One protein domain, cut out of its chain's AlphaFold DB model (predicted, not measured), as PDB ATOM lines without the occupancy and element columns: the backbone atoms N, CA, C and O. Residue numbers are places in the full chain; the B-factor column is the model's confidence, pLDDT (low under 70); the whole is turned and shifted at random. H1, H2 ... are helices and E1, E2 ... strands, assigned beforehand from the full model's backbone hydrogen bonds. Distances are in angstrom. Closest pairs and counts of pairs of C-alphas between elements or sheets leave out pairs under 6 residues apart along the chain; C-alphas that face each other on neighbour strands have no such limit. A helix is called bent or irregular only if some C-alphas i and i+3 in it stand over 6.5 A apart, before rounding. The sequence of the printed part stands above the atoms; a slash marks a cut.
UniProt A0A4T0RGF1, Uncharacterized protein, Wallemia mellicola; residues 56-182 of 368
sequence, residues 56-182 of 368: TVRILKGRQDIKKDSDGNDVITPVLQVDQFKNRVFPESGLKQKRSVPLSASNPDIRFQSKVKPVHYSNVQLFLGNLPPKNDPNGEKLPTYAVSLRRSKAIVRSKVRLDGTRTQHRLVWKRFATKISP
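This is residues 56 to 182 of the 368 residues of an uncharacterized protein of Wallemia mellicola (UniProt A0A4T0RGF1). A curled, strongly twisted sheet of six strands, bent round like part of a barrel, has two slender hairpins leading away from it as arms. The hairpin of E4 and E5 leads away from the E3 end of the sheet to a tip, residues 104 to 109, that sticks out; the hairpin of E8 and E9 prolongs the E7 and E10 end. The small helix H1 only grazes the sheet. The printed part has 127 residues, with one named helix and ten named strands in the order E1 H1 E2 E3 E4 E5 E6 E7 E8 E9 E10; the large sheet runs E3 E2 E1 E6 E7 E10, all antiparallel, and the class is mostly strand. The whole is loose, with a radius of gyration of the C-alphas of 19.8 A, and flat, spanning 52 by 51 by 24 A.

The largest sheet runs, strand beside strand, from E3, residues 88 to 91, through E2, residues 76 to 83, E1, residues 56 to 59, E6, residues 124 to 131, and E7, residues 142 to 151, to E10, residues 175 to 181. E3 and E10 are its edge strands. Across it the strands' lines turn by 112 degrees, and the way across turns by 97 degrees. E1 and E6 are antiparallel neighbours at 121 degrees, with N 58 and O 125 within hydrogen-bond range at 2.9 A. E2 is the antiparallel neighbour of E1, with N 57 and O 77 at 2.8 A. E2 bends by 63 degrees at residue 80; its residues 76 to 78 pair with E1 and its residues 79 to 83 with E3. E2 and E3 form a hairpin, with N 83 and O 88 at 2.8 A. On the other side of E1, E6 bends by 52 degrees at residue 128 and forms a hairpin with E7, where N 146 and O 126 are 2.8 A apart. E7 bends by 60 degrees at residue 148 and is the antiparallel neighbour of E10, with N 147 and O 179 at 2.8 A. E8, residues 155 to 159, and E9, residues 168 to 172, form a hairpin at 140 degrees, with N 157 and O 170 at 2.9 A. E9 runs on into E10 across a break of 2 residues, at 27 degrees. E4, residues 96 to 100, and E5, residues 112 to 116, form a hairpin at 148 degrees, with N 97 and O 115 at 2.8 A. The closest C-alphas of E3 and E5 are those of Pro 91 and Val 116, 7.1 A apart, while E4 and E2 are apart. Residues 88 to 89 of E3 also pair, antiparallel, with residues 119 to 120. H1, residues 64 to 67, only grazes the sheet with its residues 66 to 67, and the closest C-alphas of E1 and H1 are those of Ile 59 and Lys 67, 5.7 A apart. H1 is too short for any O i to N i+4 pair; its one O i to N i+3 pair is within range.

E1 begins at C-alpha 56, (43.229, 6.960, -53.210). E7, the longest strand with 10 residues, measures 25.1 A from first to last C-alpha, E2 19.8 A, E6 19.1 A and E10 16.7 A. E5 begins at C-alpha 112, (38.691, 22.556, -30.574), and E10 ends at C-alpha 181, (37.219, -6.588, -55.330).

The C-alphas farthest apart, those of Ala 105 and Asn 135, are 61.6 A from each other. The printed part has no cut, and the link from E4 to E5, 11 residues, is long. Mean pLDDT of the printed part is 84.3; residue 105 and residues 157 to 169 are under 70.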
ATOM      1  N   THR A  56      44.645   7.082 -53.570       96.00
ATOM      2  CA  THR A  56      43.229   6.960 -53.210       96.00
ATOM      3  C   THR A  56      42.933   5.600 -52.602       96.00
ATOM      4  O   THR A  56      43.340   4.565 -53.133       96.00
ATOM      5  N   VAL A  57      42.210   5.583 -51.487       95.62
ATOM      6  CA  VAL A  57      41.936   4.368 -50.721       95.62
ATOM      7  C   VAL A  57      40.508   4.327 -50.181       95.62
ATOM      8  O   VAL A  57      39.900   5.371 -49.967       95.62
ATOM      9  N   ARG A  58      40.005   3.120 -49.890       94.31
ATOM     10  CA  ARG A  58      38.801   2.908 -49.066       94.31
ATOM     11  C   ARG A  58      39.152   2.338 -47.696       94.31
ATOM     12  O   ARG A  58      40.143   1.614 -47.547       94.31
ATOM     13  N   ILE A  59      38.314   2.616 -46.701       93.25
ATOM     14  CA  ILE A  59      38.469   2.118 -45.329       93.25
ATOM     15  C   ILE A  59      37.604   0.863 -45.133       93.25
ATOM     16  O   ILE A  59      36.389   0.898 -45.271       93.25
ATOM     17  N   LEU A  60      38.222  -0.261 -44.755       90.25
ATOM     18  CA  LEU A  60      37.540  -1.553 -44.591       90.25
ATOM     19  C   LEU A  60      36.860  -1.737 -43.235       90.25
ATOM     20  O   LEU A  60      35.803  -2.362 -43.122       90.25
ATOM     21  N   LYS A  61      37.515  -1.279 -42.165       86.38
ATOM     22  CA  LYS A  61      37.109  -1.531 -40.774       86.38
ATOM     23  C   LYS A  61      36.905  -0.209 -40.048       86.38
ATOM     24  O   LYS A  61      37.741   0.682 -40.138       86.38
ATOM     25  N   GLY A  62      35.809  -0.108 -39.303       81.19
ATOM     26  CA  GLY A  62      35.363   1.128 -38.668       81.19
ATOM     27  C   GLY A  62      33.842   1.180 -38.566       81.19
ATOM     28  O   GLY A  62      33.172   0.191 -38.872       81.19
ATOM     29  N   ARG A  63      33.318   2.329 -38.139       81.94
ATOM     30  CA  ARG A  63      31.883   2.625 -38.196       81.94
ATOM     31  C   ARG A  63      31.411   2.757 -39.654       81.94
ATOM     32  O   ARG A  63      32.224   3.027 -40.536       81.94
ATOM     33  N   GLN A  64      30.127   2.500 -39.897       77.19
ATOM     34  CA  GLN A  64      29.546   2.452 -41.244       77.19
ATOM     35  C   GLN A  64      29.527   3.821 -41.935       77.19
ATOM     36  O   GLN A  64      29.831   3.869 -43.118       77.19
ATOM     37  N   ASP A  65      29.315   4.900 -41.182       75.00
ATOM     38  CA  ASP A  65      29.412   6.310 -41.609       75.00
ATOM     39  C   ASP A  65      30.770   6.697 -42.228       75.00
ATOM     40  O   ASP A  65      30.879   7.689 -42.934       75.00
ATOM     41  N   ILE A  66      31.831   5.938 -41.944       79.56
ATOM     42  CA  ILE A  66      33.172   6.144 -42.515       79.56
ATOM     43  C   ILE A  66      33.374   5.296 -43.770       79.56
ATOM     44  O   ILE A  66      34.224   5.602 -44.602       79.56
ATOM     45  N   LYS A  67      32.682   4.157 -43.842       82.50
ATOM     46  CA  LYS A  67      32.851   3.191 -44.929       82.50
ATOM     47  C   LYS A  67      31.954   3.517 -46.096       82.50
ATOM     48  O   LYS A  67      32.369   3.280 -47.221       82.50
ATOM     49  N   LYS A  68      30.746   4.000 -45.806       84.75
ATOM     50  CA  LYS A  68      29.708   4.257 -46.783       84.75
ATOM     51  C   LYS A  68      29.194   5.683 -46.676       84.75
ATOM     52  O   LYS A  68      28.973   6.163 -45.565       84.75
ATOM     53  N   ASP A  69      28.993   6.311 -47.824       83.19
ATOM     54  CA  ASP A  69      28.285   7.582 -47.946       83.19
ATOM     55  C   ASP A  69      26.783   7.395 -47.659       83.19
ATOM     56  O   ASP A  69      26.306   6.267 -47.486       83.19
ATOM     57  N   SER A  70      26.027   8.499 -47.614       80.31
ATOM     58  CA  SER A  70      24.563   8.498 -47.415       80.31
ATOM     59  C   SER A  70      23.832   7.561 -48.376       80.31
ATOM     60  O   SER A  70      22.835   6.949 -48.002       80.31
ATOM     61  N   ASP A  71      24.386   7.398 -49.575       79.75
ATOM     62  CA  ASP A  71      23.808   6.619 -50.669       79.75
ATOM     63  C   ASP A  71      24.226   5.134 -50.608       79.75
ATOM     64  O   ASP A  71      23.915   4.346 -51.495       79.75
ATOM     65  N   GLY A  72      24.966   4.729 -49.569       81.44
ATOM     66  CA  GLY A  72      25.407   3.346 -49.358       81.44
ATOM     67  C   GLY A  72      26.651   2.923 -50.153       81.44
ATOM     68  O   GLY A  72      27.081   1.766 -50.015       81.44
ATOM     69  N   ASN A  73      27.231   3.845 -50.928       84.12
ATOM     70  CA  ASN A  73      28.453   3.682 -51.722       84.12
ATOM     71  C   ASN A  73      29.715   3.794 -50.867       84.12
ATOM     72  O   ASN A  73      29.723   4.519 -49.883       84.12
ATOM     73  N   ASP A  74      30.787   3.094 -51.241       86.50
ATOM     74  CA  ASP A  74      32.053   3.128 -50.500       86.50
ATOM     75  C   ASP A  74      32.724   4.514 -50.552       86.50
ATOM     76  O   ASP A  74      32.949   5.055 -51.635       86.50
ATOM     77  N   VAL A  75      33.154   5.035 -49.396       90.44
ATOM     78  CA  VAL A  75      33.872   6.318 -49.317       90.44
ATOM     79  C   VAL A  75      35.308   6.153 -49.821       90.44
ATOM     80  O   VAL A  75      36.149   5.505 -49.181       90.44
ATOM     81  N   ILE A  76      35.606   6.770 -50.965       93.38
ATOM     82  CA  ILE A  76      36.947   6.811 -51.560       93.38
ATOM     83  C   ILE A  76      37.638   8.093 -51.114       93.38
ATOM     84  O   ILE A  76      37.081   9.184 -51.179       93.38
ATOM     85  N   THR A  77      38.867   7.986 -50.620       93.50
ATOM     86  CA  THR A  77      39.551   9.120 -49.997       93.50
ATOM     87  C   THR A  77      41.051   9.088 -50.269       93.50
ATOM     88  O   THR A  77      41.665   8.026 -50.140       93.50
ATOM     89  N   PRO A  78      41.686  10.219 -50.617       95.50
ATOM     90  CA  PRO A  78      43.129  10.271 -50.784       95.50
ATOM     91  C   PRO A  78      43.864  10.229 -49.437       95.50
ATOM     92  O   PRO A  78      43.387  10.674 -48.389       95.50
ATOM     93  N   VAL A  79      45.071   9.680 -49.464       95.75
ATOM     94  CA  VAL A  79      45.970   9.620 -48.314       95.75
ATOM     95  C   VAL A  79      46.756  10.924 -48.213       95.75
ATOM     96  O   VAL A  79      47.573  11.222 -49.080       95.75
ATOM     97  N   LEU A  80      46.585  11.671 -47.123       93.56
ATOM     98  CA  LEU A  80      47.350  12.897 -46.870       93.56
ATOM     99  C   LEU A  80      48.765  12.587 -46.390       93.56
ATOM    100  O   LEU A  80      49.751  13.132 -46.880       93.56
ATOM    101  N   GLN A  81      48.863  11.699 -45.406       93.31
ATOM    102  CA  GLN A  81      50.123  11.382 -44.752       93.31
ATOM    103  C   GLN A  81      50.168   9.912 -44.356       93.31
ATOM    104  O   GLN A  81      49.154   9.261 -44.102       93.31
ATOM    105  N   VAL A  82      51.384   9.393 -44.267       94.12
ATOM    106  CA  VAL A  82      51.669   8.055 -43.774       94.12
ATOM    107  C   VAL A  82      52.654   8.157 -42.615       94.12
ATOM    108  O   VAL A  82      53.697   8.795 -42.739       94.12
ATOM    109  N   ASP A  83      52.339   7.501 -41.501       93.25
ATOM    110  CA  ASP A  83      53.258   7.301 -40.383       93.25
ATOM    111  C   ASP A  83      53.830   5.880 -40.450       93.25
ATOM    112  O   ASP A  83      53.197   4.893 -40.052       93.25
ATOM    113  N   GLN A  84      55.058   5.805 -40.964       91.19
ATOM    114  CA  GLN A  84      55.801   4.558 -41.136       91.19
ATOM    115  C   GLN A  84      56.254   3.943 -39.807       91.19
ATOM    116  O   GLN A  84      56.507   2.742 -39.746       91.19
ATOM    117  N   PHE A  85      56.335   4.733 -38.732       90.75
ATOM    118  CA  PHE A  85      56.756   4.241 -37.422       90.75
ATOM    119  C   PHE A  85      55.629   3.523 -36.690       90.75
ATOM    120  O   PHE A  85      55.907   2.634 -35.889       90.75
ATOM    121  N   LYS A  86      54.375   3.899 -36.961       90.75
ATOM    122  CA  LYS A  86      53.184   3.344 -36.293       90.75
ATOM    123  C   LYS A  86      52.304   2.490 -37.201       90.75
ATOM    124  O   LYS A  86      51.240   2.064 -36.757       90.75
ATOM    125  N   ASN A  87      52.707   2.258 -38.453       94.00
ATOM    126  CA  ASN A  87      51.902   1.562 -39.462       94.00
ATOM    127  C   ASN A  87      50.510   2.198 -39.653       94.00
ATOM    128  O   ASN A  87      49.495   1.502 -39.755       94.00
ATOM    129  N   ARG A  88      50.448   3.537 -39.676       93.38
ATOM    130  CA  ARG A  88      49.189   4.290 -39.790       93.38
ATOM    131  C   ARG A  88      49.130   5.146 -41.045       93.38
ATOM    132  O   ARG A  88      50.118   5.733 -41.470       93.38
ATOM    133  N   VAL A  89      47.930   5.236 -41.594       94.19
ATOM    134  CA  VAL A  89      47.561   6.046 -42.749       94.19
ATOM    135  C   VAL A  89      46.629   7.152 -42.262       94.19
ATOM    136  O   VAL A  89      45.728   6.900 -41.458       94.19
ATOM    137  N   PHE A  90      46.861   8.376 -42.724       93.81
ATOM    138  CA  PHE A  90      46.021   9.539 -42.459       93.81
ATOM    139  C   PHE A  90      45.220   9.847 -43.727       93.81
ATOM    140  O   PHE A  90      45.761  10.481 -44.637       93.81
ATOM    141  N   PRO A  91      43.975   9.354 -43.825       93.25
ATOM    142  CA  PRO A  91      43.092   9.704 -44.929       93.25
ATOM    143  C   PRO A  91      42.593  11.152 -44.779       93.25
ATOM    144  O   PRO A  91      42.524  11.674 -43.664       93.25
ATOM    145  N   GLU A  92      42.272  11.803 -45.897       91.19
ATOM    146  CA  GLU A  92      41.731  13.174 -45.919       91.19
ATOM    147  C   GLU A  92      40.329  13.280 -45.306       91.19
ATOM    148  O   GLU A  92      40.032  14.201 -44.545       91.19
ATOM    149  N   SER A  93      39.490  12.294 -45.601       86.19
ATOM    150  CA  SER A  93      38.143  12.100 -45.079       86.19
ATOM    151  C   SER A  93      38.080  10.876 -44.160       86.19
ATOM    152  O   SER A  93      38.932   9.985 -44.189       86.19
ATOM    153  N   GLY A  94      37.079  10.855 -43.285       82.06
ATOM    154  CA  GLY A  94      36.844   9.793 -42.314       82.06
ATOM    155  C   GLY A  94      36.461  10.336 -40.942       82.06
ATOM    156  O   GLY A  94      36.055  11.488 -40.790       82.06
ATOM    157  N   LEU A  95      36.605   9.501 -39.908       83.00
ATOM    158  CA  LEU A  95      36.155   9.847 -38.559       83.00
ATOM    159  C   LEU A  95      36.926  11.043 -38.000       83.00
ATOM    160  O   LEU A  95      38.063  10.907 -37.537       83.00
ATOM    161  N   LYS A  96      36.283  12.209 -37.988       83.94
ATOM    162  CA  LYS A  96      36.817  13.419 -37.366       83.94
ATOM    163  C   LYS A  96      36.715  13.292 -35.849       83.94
ATOM    164  O   LYS A  96      35.632  13.195 -35.279       83.94
ATOM    165  N   GLN A  97      37.857  13.314 -35.174       82.25
ATOM    166  CA  GLN A  97      37.930  13.390 -33.723       82.25
ATOM    167  C   GLN A  97      38.105  14.857 -33.324       82.25
ATOM    168  O   GLN A  97      39.127  15.469 -33.647       82.25
ATOM    169  N   LYS A  98      37.124  15.419 -32.608       83.38
ATOM    170  CA  LYS A  98      37.276  16.726 -31.954       83.38
ATOM    171  C   LYS A  98      38.312  16.585 -30.841       83.38
ATOM    172  O   LYS A  98      38.168  15.742 -29.957       83.38
ATOM    173  N   ARG A  99      39.378  17.376 -30.907       79.25
ATOM    174  CA  ARG A  99      40.419  17.438 -29.877       79.25
ATOM    175  C   ARG A  99      40.491  18.853 -29.341       79.25
ATOM    176  O   ARG A  99      40.469  19.793 -30.128       79.25
ATOM    177  N   SER A 100      40.574  18.997 -28.023       82.06
ATOM    178  CA  SER A 100      40.878  20.292 -27.424       82.06
ATOM    179  C   SER A 100      42.325  20.653 -27.741       82.06
ATOM    180  O   SER A 100      43.233  19.835 -27.573       82.06
ATOM    181  N   VAL A 101      42.526  21.858 -28.259       80.81
ATOM    182  CA  VAL A 101      43.850  22.402 -28.579       80.81
ATOM    183  C   VAL A 101      44.133  23.506 -27.560       80.81
ATOM    184  O   VAL A 101      43.200  24.222 -27.188       80.81
ATOM    185  N   PRO A 102      45.361  23.610 -27.016       80.06
ATOM    186  CA  PRO A 102      45.702  24.729 -26.146       80.06
ATOM    187  C   PRO A 102      45.530  26.037 -26.919       80.06
ATOM    188  O   PRO A 102      45.866  26.097 -28.102       80.06
ATOM    189  N   LEU A 103      45.012  27.072 -26.254       80.50
ATOM    190  CA  LEU A 103      44.912  28.389 -26.869       80.50
ATOM    191  C   LEU A 103      46.326  28.850 -27.236       80.50
ATOM    192  O   LEU A 103      47.194  28.965 -26.372       80.50
ATOM    193  N   SER A 104      46.559  29.050 -28.531       76.19
ATOM    194  CA  SER A 104      47.774  29.675 -29.041       76.19
ATOM    195  C   SER A 104      47.522  31.169 -29.157       76.19
ATOM    196  O   SER A 104      46.438  31.567 -29.585       76.19
ATOM    197  N   ALA A 105      48.533  31.990 -28.870       65.12
ATOM    198  CA  ALA A 105      48.468  33.437 -29.089       65.12
ATOM    199  C   ALA A 105      48.109  33.797 -30.546       65.12
ATOM    200  O   ALA A 105      47.529  34.845 -30.797       65.12
ATOM    201  N   SER A 106      48.406  32.907 -31.500       76.00
ATOM    202  CA  SER A 106      48.104  33.098 -32.921       76.00
ATOM    203  C   SER A 106      46.638  32.861 -33.305       76.00
ATOM    204  O   SER A 106      46.243  33.300 -34.373       76.00
ATOM    205  N   ASN A 107      45.861  32.112 -32.510       73.94
ATOM    206  CA  ASN A 107      44.463  31.760 -32.802       73.94
ATOM    207  C   ASN A 107      43.691  31.538 -31.484       73.94
ATOM    208  O   ASN A 107      43.527  30.385 -31.064       73.94
ATOM    209  N   PRO A 108      43.236  32.610 -30.810       70.06
ATOM    210  CA  PRO A 108      42.606  32.514 -29.490       70.06
ATOM    211  C   PRO A 108      41.221  31.838 -29.514       70.06
ATOM    212  O   PRO A 108      40.816  31.234 -28.520       70.06
ATOM    213  N   ASP A 109      40.520  31.847 -30.651       74.19
ATOM    214  CA  ASP A 109      39.133  31.363 -30.725       74.19
ATOM    215  C   ASP A 109      39.011  29.845 -30.955       74.19
ATOM    216  O   ASP A 109      37.967  29.234 -30.705       74.19
ATOM    217  N   ILE A 110      40.091  29.178 -31.380       76.38
ATOM    218  CA  ILE A 110      40.062  27.750 -31.722       76.38
ATOM    219  C   ILE A 110      40.309  26.900 -30.468       76.38
ATOM    220  O   ILE A 110      41.411  26.412 -30.219       76.38
ATOM    221  N   ARG A 111      39.250  26.659 -29.684       74.62
ATOM    222  CA  ARG A 111      39.304  25.745 -28.519       74.62
ATOM    223  C   ARG A 111      39.332  24.265 -28.909       74.62
ATOM    224  O   ARG A 111      39.856  23.429 -28.169       74.62
ATOM    225  N   PHE A 112      38.766  23.925 -30.068       79.06
ATOM    226  CA  PHE A 112      38.691  22.556 -30.574       79.06
ATOM    227  C   PHE A 112      39.131  22.480 -32.031       79.06
ATOM    228  O   PHE A 112      38.661  23.240 -32.870       79.06
ATOM    229  N   GLN A 113      39.967  21.494 -32.346       81.94
ATOM    230  CA  GLN A 113      40.337  21.157 -33.714       81.94
ATOM    231  C   GLN A 113      39.815  19.762 -34.051       81.94
ATOM    232  O   GLN A 113      40.102  18.781 -33.357       81.94
ATOM    233  N   SER A 114      39.042  19.654 -35.129       81.81
ATOM    234  CA  SER A 114      38.648  18.365 -35.690       81.81
ATOM    235  C   SER A 114      39.761  17.841 -36.594       81.81
ATOM    236  O   SER A 114      40.048  18.449 -37.623       81.81
ATOM    237  N   LYS A 115      40.377  16.711 -36.232       83.75
ATOM    238  CA  LYS A 115      41.329  15.996 -37.101       83.75
ATOM    239  C   LYS A 115      40.801  14.609 -37.427       83.75
ATOM    240  O   LYS A 115      40.209  13.963 -36.562       83.75
ATOM    241  N   VAL A 116      41.039  14.139 -38.646       86.19
ATOM    242  CA  VAL A 116      40.689  12.769 -39.034       86.19
ATOM    243  C   VAL A 116      41.528  11.775 -38.232       86.19
ATOM    244  O   VAL A 116      42.733  11.953 -38.028       86.19
ATOM    245  N   LYS A 117      40.870  10.737 -37.711       87.62
ATOM    246  CA  LYS A 117      41.514   9.683 -36.935       87.62
ATOM    247  C   LYS A 117      42.370   8.819 -37.870       87.62
ATOM    248  O   LYS A 117      41.852   8.317 -38.864       87.62
ATOM    249  N   PRO A 118      43.649   8.574 -37.538       90.94
ATOM    250  CA  PRO A 118      44.488   7.709 -38.353       90.94
ATOM    251  C   PRO A 118      43.980   6.267 -38.335       90.94
ATOM    252  O   PRO A 118      43.566   5.750 -37.290       90.94
ATOM    253  N   VAL A 119      44.089   5.607 -39.483       92.12
ATOM    254  CA  VAL A 119      43.662   4.225 -39.715       92.12
ATOM    255  C   VAL A 119      44.898   3.328 -39.809       92.12
ATOM    256  O   VAL A 119      45.940   3.740 -40.312       92.12
ATOM    257  N   HIS A 120      44.824   2.104 -39.287       92.94
ATOM    258  CA  HIS A 120      45.923   1.142 -39.421       92.94
ATOM    259  C   HIS A 120      46.053   0.669 -40.877       92.94
ATOM    260  O   HIS A 120      45.038   0.428 -41.528       92.94
ATOM    261  N   TYR A 121      47.284   0.482 -41.362       92.88
ATOM    262  CA  TYR A 121      47.584   0.114 -42.753       92.88
ATOM    263  C   TYR A 121      46.780  -1.094 -43.270       92.88
ATOM    264  O   TYR A 121      46.319  -1.092 -44.404       92.88
ATOM    265  N   SER A 122      46.542  -2.103 -42.424       92.06
ATOM    266  CA  SER A 122      45.769  -3.306 -42.784       92.06
ATOM    267  C   SER A 122      44.283  -3.060 -43.063       92.06
ATOM    268  O   SER A 122      43.613  -3.924 -43.618       92.06
ATOM    269  N   ASN A 123      43.735  -1.932 -42.611       93.12
ATOM    270  CA  ASN A 123      42.303  -1.634 -42.688       93.12
ATOM    271  C   ASN A 123      41.970  -0.759 -43.897       93.12
ATOM    272  O   ASN A 123      40.909  -0.138 -43.926       93.12
ATOM    273  N   VAL A 124      42.881  -0.687 -44.861       94.12
ATOM    274  CA  VAL A 124      42.810   0.196 -46.017       94.12
ATOM    275  C   VAL A 124      43.042  -0.628 -47.279       94.12
ATOM    276  O   VAL A 124      43.900  -1.511 -47.294       94.12
ATOM    277  N   GLN A 125      42.283  -0.345 -48.334       95.50
ATOM    278  CA  GLN A 125      42.498  -0.922 -49.662       95.50
ATOM    279  C   GLN A 125      42.722   0.174 -50.689       95.50
ATOM    280  O   GLN A 125      42.051   1.202 -50.659       95.50
ATOM    281  N   LEU A 126      43.663  -0.064 -51.598       96.62
ATOM    282  CA  LEU A 126      43.980   0.860 -52.678       96.62
ATOM    283  C   LEU A 126      42.861   0.841 -53.721       96.62
ATOM    284  O   LEU A 126      42.459  -0.231 -54.172       96.62
ATOM    285  N   PHE A 127      42.379   2.017 -54.101       96.31
ATOM    286  CA  PHE A 127      41.430   2.188 -55.191       96.31
ATOM    287  C   PHE A 127      42.167   2.132 -56.534       96.31
ATOM    288  O   PHE A 127      43.188   2.797 -56.706       96.31
ATOM    289  N   LEU A 128      41.676   1.304 -57.458       94.25
ATOM    290  CA  LEU A 128      42.277   1.089 -58.779       94.25
ATOM    291  C   LEU A 128      41.577   1.887 -59.886       94.25
ATOM    292  O   LEU A 128      42.153   2.050 -60.959       94.25
ATOM    293  N   GLY A 129      40.364   2.380 -59.629       93.50
ATOM    294  CA  GLY A 129      39.520   3.064 -60.604       93.50
ATOM    295  C   GLY A 129      38.133   2.434 -60.718       93.50
ATOM    296  O   GLY A 129      37.849   1.394 -60.115       93.50
ATOM    297  N   ASN A 130      37.275   3.066 -61.516       93.94
ATOM    298  CA  ASN A 130      35.977   2.513 -61.892       93.94
ATOM    299  C   ASN A 130      36.169   1.657 -63.145       93.94
ATOM    300  O   ASN A 130      36.406   2.196 -64.229       93.94
ATOM    301  N   LEU A 131      36.124   0.336 -62.981       92.25
ATOM    302  CA  LEU A 131      36.452  -0.620 -64.041       92.25
ATOM    303  C   LEU A 131      35.187  -1.324 -64.556       92.25
ATOM    304  O   LEU A 131      34.304  -1.667 -63.753       92.25
ATOM    305  N   PRO A 132      35.088  -1.556 -65.878       93.25
ATOM    306  CA  PRO A 132      33.996  -2.333 -66.448       93.25
ATOM    307  C   PRO A 132      34.087  -3.805 -66.005       93.25
ATOM    308  O   PRO A 132      35.135  -4.261 -65.520       93.25
ATOM    309  N   PRO A 133      32.982  -4.560 -66.098       92.69
ATOM    310  CA  PRO A 133      33.016  -5.998 -65.887       92.69
ATOM    311  C   PRO A 133      33.823  -6.686 -66.999       92.69
ATOM    312  O   PRO A 133      33.862  -6.231 -68.135       92.69
ATOM    313  N   LYS A 134      34.475  -7.803 -66.668       88.81
ATOM    314  CA  LYS A 134      35.397  -8.519 -67.566       88.81
ATOM    315  C   LYS A 134      34.719  -9.076 -68.823       88.81
ATOM    316  O   LYS A 134      35.365  -9.178 -69.859       88.81
ATOM    317  N   ASN A 135      33.453  -9.470 -68.707       88.69
ATOM    318  CA  ASN A 135      32.708 -10.082 -69.806       88.69
ATOM    319  C   ASN A 135      32.059  -9.033 -70.723       88.69
ATOM    320  O   ASN A 135      31.912  -9.300 -71.909       88.69
ATOM    321  N   ASP A 136      31.754  -7.840 -70.196       88.75
ATOM    322  CA  ASP A 136      31.043  -6.781 -70.916       88.75
ATOM    323  C   ASP A 136      31.796  -5.444 -70.797       88.75
ATOM    324  O   ASP A 136      31.590  -4.694 -69.837       88.75
ATOM    325  N   PRO A 137      32.643  -5.076 -71.774       84.88
ATOM    326  CA  PRO A 137      33.427  -3.838 -71.706       84.88
ATOM    327  C   PRO A 137      32.562  -2.563 -71.684       84.88
ATOM    328  O   PRO A 137      32.999  -1.525 -71.185       84.88
ATOM    329  N   ASN A 138      31.317  -2.648 -72.168       87.81
ATOM    330  CA  ASN A 138      30.325  -1.566 -72.129       87.81
ATOM    331  C   ASN A 138      29.451  -1.577 -70.861       87.81
ATOM    332  O   ASN A 138      28.566  -0.734 -70.724       87.81
ATOM    333  N   GLY A 139      29.667  -2.530 -69.951       86.44
ATOM    334  CA  GLY A 139      28.889  -2.661 -68.725       86.44
ATOM    335  C   GLY A 139      29.152  -1.548 -67.706       86.44
ATOM    336  O   GLY A 139      30.047  -0.710 -67.850       86.44
ATOM    337  N   GLU A 140      28.375  -1.563 -66.623       88.50
ATOM    338  CA  GLU A 140      28.471  -0.568 -65.554       88.50
ATOM    339  C   GLU A 140      29.859  -0.574 -64.893       88.50
ATOM    340  O   GLU A 140      30.341  -1.600 -64.393       88.50
ATOM    341  N   LYS A 141      30.507   0.594 -64.861       91.38
ATOM    342  CA  LYS A 141      31.830   0.775 -64.256       91.38
ATOM    343  C   LYS A 141      31.693   0.953 -62.749       91.38
ATOM    344  O   LYS A 141      31.333   2.029 -62.284       91.38
ATOM    345  N   LEU A 142      32.054  -0.079 -61.991       90.62
ATOM    346  CA  LEU A 142      32.028  -0.033 -60.528       90.62
ATOM    347  C   LEU A 142      33.413   0.242 -59.937       90.62
ATOM    348  O   LEU A 142      34.435  -0.164 -60.514       90.62
ATOM    349  N   PRO A 143      33.468   0.890 -58.760       93.44
ATOM    350  CA  PRO A 143      34.721   1.139 -58.076       93.44
ATOM    351  C   PRO A 143      35.401  -0.180 -57.707       93.44
ATOM    352  O   PRO A 143      34.827  -1.044 -57.040       93.44
ATOM    353  N   THR A 144      36.638  -0.339 -58.166       95.06
ATOM    354  CA  THR A 144      37.419  -1.563 -57.990       95.06
ATOM    355  C   THR A 144      38.622  -1.307 -57.096       95.06
ATOM    356  O   THR A 144      39.321  -0.297 -57.210       95.06
ATOM    357  N   TYR A 145      38.885  -2.249 -56.196       95.81
ATOM    358  CA  TYR A 145      39.870  -2.107 -55.132       95.81
ATOM    359  C   TYR A 145      40.853  -3.269 -55.118       95.81
ATOM    360  O   TYR A 145      40.482  -4.424 -55.329       95.81
ATOM    361  N   ALA A 146      42.111  -2.984 -54.789       95.94
ATOM    362  CA  ALA A 146      43.114  -4.011 -54.555       95.94
ATOM    363  C   ALA A 146      42.935  -4.612 -53.153       95.94
ATOM    364  O   ALA A 146      43.197  -3.959 -52.140       95.94
ATOM    365  N   VAL A 147      42.531  -5.882 -53.093       94.00
ATOM    366  CA  VAL A 147      42.405  -6.641 -51.838       94.00
ATOM    367  C   VAL A 147      43.775  -7.025 -51.297       94.00
ATOM    368  O   VAL A 147      44.005  -7.008 -50.091       94.00
ATOM    369  N   SER A 148      44.698  -7.376 -52.191       92.75
ATOM    370  CA  SER A 148      46.059  -7.744 -51.827       92.75
ATOM    371  C   SER A 148      47.046  -7.155 -52.829       92.75
ATOM    372  O   SER A 148      46.831  -7.198 -54.041       92.75
ATOM    373  N   LEU A 149      48.118  -6.567 -52.295       94.12
ATOM    374  CA  LEU A 149      49.174  -5.908 -53.055       94.12
ATOM    375  C   LEU A 149      50.481  -6.680 -52.880       94.12
ATOM    376  O   LEU A 149      50.960  -6.862 -51.758       94.12
ATOM    377  N   ARG A 150      51.098  -7.076 -53.993       93.81
ATOM    378  CA  ARG A 150      52.475  -7.580 -54.034       93.81
ATOM    379  C   ARG A 150      53.423  -6.521 -54.571       93.81
ATOM    380  O   ARG A 150      53.022  -5.533 -55.177       93.81
ATOM    381  N   ARG A 151      54.711  -6.748 -54.331       92.69
ATOM    382  CA  ARG A 151      55.804  -5.926 -54.851       92.69
ATOM    383  C   ARG A 151      56.665  -6.723 -55.824       92.69
ATOM    384  O   ARG A 151      56.808  -7.933 -55.657       92.69
ATOM    385  N   SER A 152      57.294  -6.035 -56.773       92.00
ATOM    386  CA  SER A 152      58.445  -6.573 -57.500       92.00
ATOM    387  C   SER A 152      59.642  -6.756 -56.564       92.00
ATOM    388  O   SER A 152      59.676  -6.235 -55.442       92.00
ATOM    389  N   LYS A 153      60.698  -7.400 -57.073       89.06
ATOM    390  CA  LYS A 153      62.042  -7.252 -56.504       89.06
ATOM    391  C   LYS A 153      62.363  -5.756 -56.387       89.06
ATOM    392  O   LYS A 153      62.113  -4.995 -57.326       89.06
ATOM    393  N   ALA A 154      62.842  -5.334 -55.219       85.06
ATOM    394  CA  ALA A 154      63.273  -3.959 -55.007       85.06
ATOM    395  C   ALA A 154      64.575  -3.738 -55.777       85.06
ATOM    396  O   ALA A 154      65.531  -4.496 -55.613       85.06
ATOM    397  N   ILE A 155      64.586  -2.723 -56.632       83.62
ATOM    398  CA  ILE A 155      65.739  -2.355 -57.445       83.62
ATOM    399  C   ILE A 155      66.289  -1.054 -56.874       83.62
ATOM    400  O   ILE A 155      65.539  -0.136 -56.535       83.62
ATOM    401  N   VAL A 156      67.610  -0.968 -56.757       77.69
ATOM    402  CA  VAL A 156      68.277   0.293 -56.446       77.69
ATOM    403  C   VAL A 156      68.190   1.158 -57.699       77.69
ATOM    404  O   VAL A 156      68.894   0.905 -58.672       77.69
ATOM    405  N   ARG A 157      67.307   2.162 -57.708       66.69
ATOM    406  CA  ARG A 157      67.329   3.173 -58.766       66.69
ATOM    407  C   ARG A 157      68.378   4.205 -58.407       66.69
ATOM    408  O   ARG A 157      68.130   5.103 -57.610       66.69
ATOM    409  N   SER A 158      69.533   4.080 -59.039       56.34
ATOM    410  CA  SER A 158      70.484   5.164 -59.198       56.34
ATOM    411  C   SER A 158      69.906   6.185 -60.176       56.34
ATOM    412  O   SER A 158      70.041   6.040 -61.386       56.34
ATOM    413  N   LYS A 159      69.224   7.222 -59.683       53.28
ATOM    414  CA  LYS A 159      68.998   8.395 -60.534       53.28
ATOM    415  C   LYS A 159      70.243   9.273 -60.432       53.28
ATOM    416  O   LYS A 159      70.621   9.651 -59.323       53.28
ATOM    417  N   VAL A 160      70.882   9.542 -61.569       45.78
ATOM    418  CA  VAL A 160      71.873  10.618 -61.692       45.78
ATOM    419  C   VAL A 160      71.154  11.905 -61.278       45.78
ATOM    420  O   VAL A 160      70.051  12.180 -61.765       45.78
ATOM    421  N   ARG A 161      71.684  12.621 -60.280       52.50
ATOM    422  CA  ARG A 161      71.192  13.971 -59.960       52.50
ATOM    423  C   ARG A 161      71.404  14.853 -61.193       52.50
ATOM    424  O   ARG A 161      72.330  14.587 -61.948       52.50
ATOM    425  N   LEU A 162      70.584  15.891 -61.388       44.84
ATOM    426  CA  LEU A 162      70.892  16.901 -62.415       44.84
ATOM    427  C   LEU A 162      72.318  17.468 -62.229       44.84
ATOM    428  O   LEU A 162      72.982  17.772 -63.205       44.84
ATOM    429  N   ASP A 163      72.795  17.470 -60.986       46.28
ATOM    430  CA  ASP A 163      74.060  18.034 -60.510       46.28
ATOM    431  C   ASP A 163      75.276  17.077 -60.664       46.28
ATOM    432  O   ASP A 163      76.277  17.226 -59.972       46.28
ATOM    433  N   GLY A 164      75.182  15.995 -61.455       46.09
ATOM    434  CA  GLY A 164      76.309  15.081 -61.755       46.09
ATOM    435  C   GLY A 164      76.884  14.247 -60.589       46.09
ATOM    436  O   GLY A 164      77.640  13.302 -60.815       46.09
ATOM    437  N   THR A 165      76.504  14.518 -59.336       47.97
ATOM    438  CA  THR A 165      77.015  13.822 -58.145       47.97
ATOM    439  C   THR A 165      76.228  12.549 -57.795       47.97
ATOM    440  O   THR A 165      75.029  12.413 -58.061       47.97
ATOM    441  N   ARG A 166      76.949  11.585 -57.198       48.91
ATOM    442  CA  ARG A 166      76.574  10.179 -56.955       48.91
ATOM    443  C   ARG A 166      75.100   9.949 -56.574       48.91
ATOM    444  O   ARG A 166      74.518  10.571 -55.688       48.91
ATOM    445  N   THR A 167      74.559   8.948 -57.250       51.59
ATOM    446  CA  THR A 167      73.248   8.305 -57.157       51.59
ATOM    447  C   THR A 167      72.630   8.291 -55.753       51.59
ATOM    448  O   THR A 167      73.133   7.610 -54.861       51.59
ATOM    449  N   GLN A 168      71.472   8.933 -55.556       53.25
ATOM    450  CA  GLN A 168      70.619   8.553 -54.424       53.25
ATOM    451  C   GLN A 168      70.208   7.093 -54.633       53.25
ATOM    452  O   GLN A 168      69.486   6.787 -55.581       53.25
ATOM    453  N   HIS A 169      70.666   6.190 -53.765       63.59
ATOM    454  CA  HIS A 169      70.229   4.797 -53.761       63.59
ATOM    455  C   HIS A 169      68.805   4.713 -53.208       63.59
ATOM    456  O   HIS A 169      68.572   4.293 -52.075       63.59
ATOM    457  N   ARG A 170      67.824   5.145 -54.003       71.88
ATOM    458  CA  ARG A 170      66.420   4.942 -53.665       71.88
ATOM    459  C   ARG A 170      66.050   3.518 -54.050       71.88
ATOM    460  O   ARG A 170      66.103   3.149 -55.224       71.88
ATOM    461  N   LEU A 171      65.649   2.724 -53.062       81.94
ATOM    462  CA  LEU A 171      64.977   1.461 -53.334       81.94
ATOM    463  C   LEU A 171      63.622   1.776 -53.964       81.94
ATOM    464  O   LEU A 171      62.779   2.436 -53.355       81.94
ATOM    465  N   VAL A 172      63.438   1.330 -55.202       86.38
ATOM    466  CA  VAL A 172      62.192   1.469 -55.946       86.38
ATOM    467  C   VAL A 172      61.720   0.076 -56.329       86.38
ATOM    468  O   VAL A 172      62.477  -0.740 -56.853       86.38
ATOM    469  N   TRP A 173      60.452  -0.201 -56.064       91.81
ATOM    470  CA  TRP A 173      59.769  -1.402 -56.523       91.81
ATOM    471  C   TRP A 173      58.491  -1.003 -57.248       91.81
ATOM    472  O   TRP A 173      57.972   0.099 -57.067       91.81
ATOM    473  N   LYS A 174      58.000  -1.899 -58.098       93.62
ATOM    474  CA  LYS A 174      56.659  -1.808 -58.673       93.62
ATOM    475  C   LYS A 174      55.690  -2.535 -57.742       93.62
ATOM    476  O   LYS A 174      56.083  -3.502 -57.087       93.62
ATOM    477  N   ARG A 175      54.448  -2.071 -57.671       94.56
ATOM    478  CA  ARG A 175      53.367  -2.720 -56.917       94.56
ATOM    479  C   ARG A 175      52.377  -3.346 -57.896       94.56
ATOM    480  O   ARG A 175      52.136  -2.772 -58.948       94.56
ATOM    481  N   PHE A 176      51.837  -4.508 -57.560       95.88
ATOM    482  CA  PHE A 176      50.882  -5.264 -58.376       95.88
ATOM    483  C   PHE A 176      49.703  -5.671 -57.500       95.88
ATOM    484  O   PHE A 176      49.910  -6.022 -56.332       95.88
ATOM    485  N   ALA A 177      48.488  -5.654 -58.040       95.56
ATOM    486  CA  ALA A 177      47.363  -6.300 -57.375       95.56
ATOM    487  C   ALA A 177      47.456  -7.813 -57.600       95.56
ATOM    488  O   ALA A 177      47.697  -8.264 -58.713       95.56
ATOM    489  N   THR A 178      47.267  -8.603 -56.549       94.56
ATOM    490  CA  THR A 178      47.114 -10.065 -56.670       94.56
ATOM    491  C   THR A 178      45.660 -10.496 -56.641       94.56
ATOM    492  O   THR A 178      45.316 -11.531 -57.198       94.56
ATOM    493  N   LYS A 179      44.813  -9.723 -55.958       95.19
ATOM    494  CA  LYS A 179      43.372  -9.942 -55.853       95.19
ATOM    495  C   LYS A 179      42.667  -8.598 -55.885       95.19
ATOM    496  O   LYS A 179      43.123  -7.655 -55.232       95.19
ATOM    497  N   ILE A 180      41.552  -8.547 -56.599       95.19
ATOM    498  CA  ILE A 180      40.699  -7.367 -56.732       95.19
ATOM    499  C   ILE A 180      39.303  -7.637 -56.164       95.19
ATOM    500  O   ILE A 180      38.895  -8.785 -56.000       95.19
ATOM    501  N   SER A 181      38.601  -6.568 -55.801       93.75
ATOM    502  CA  SER A 181      37.219  -6.588 -55.330       93.75
ATOM    503  C   SER A 181      36.480  -5.409 -55.963       93.75
ATOM    504  O   SER A 181      36.933  -4.279 -55.767       93.75
ATOM    505  N   PRO A 182      35.367  -5.641 -56.678       92.38
ATOM    506  CA  PRO A 182      34.799  -6.944 -57.075       92.38
ATOM    507  C   PRO A 182      35.741  -7.785 -57.976       92.38
ATOM    508  O   PRO A 182      36.586  -7.196 -58.648       92.38
TER     509      PRO A 182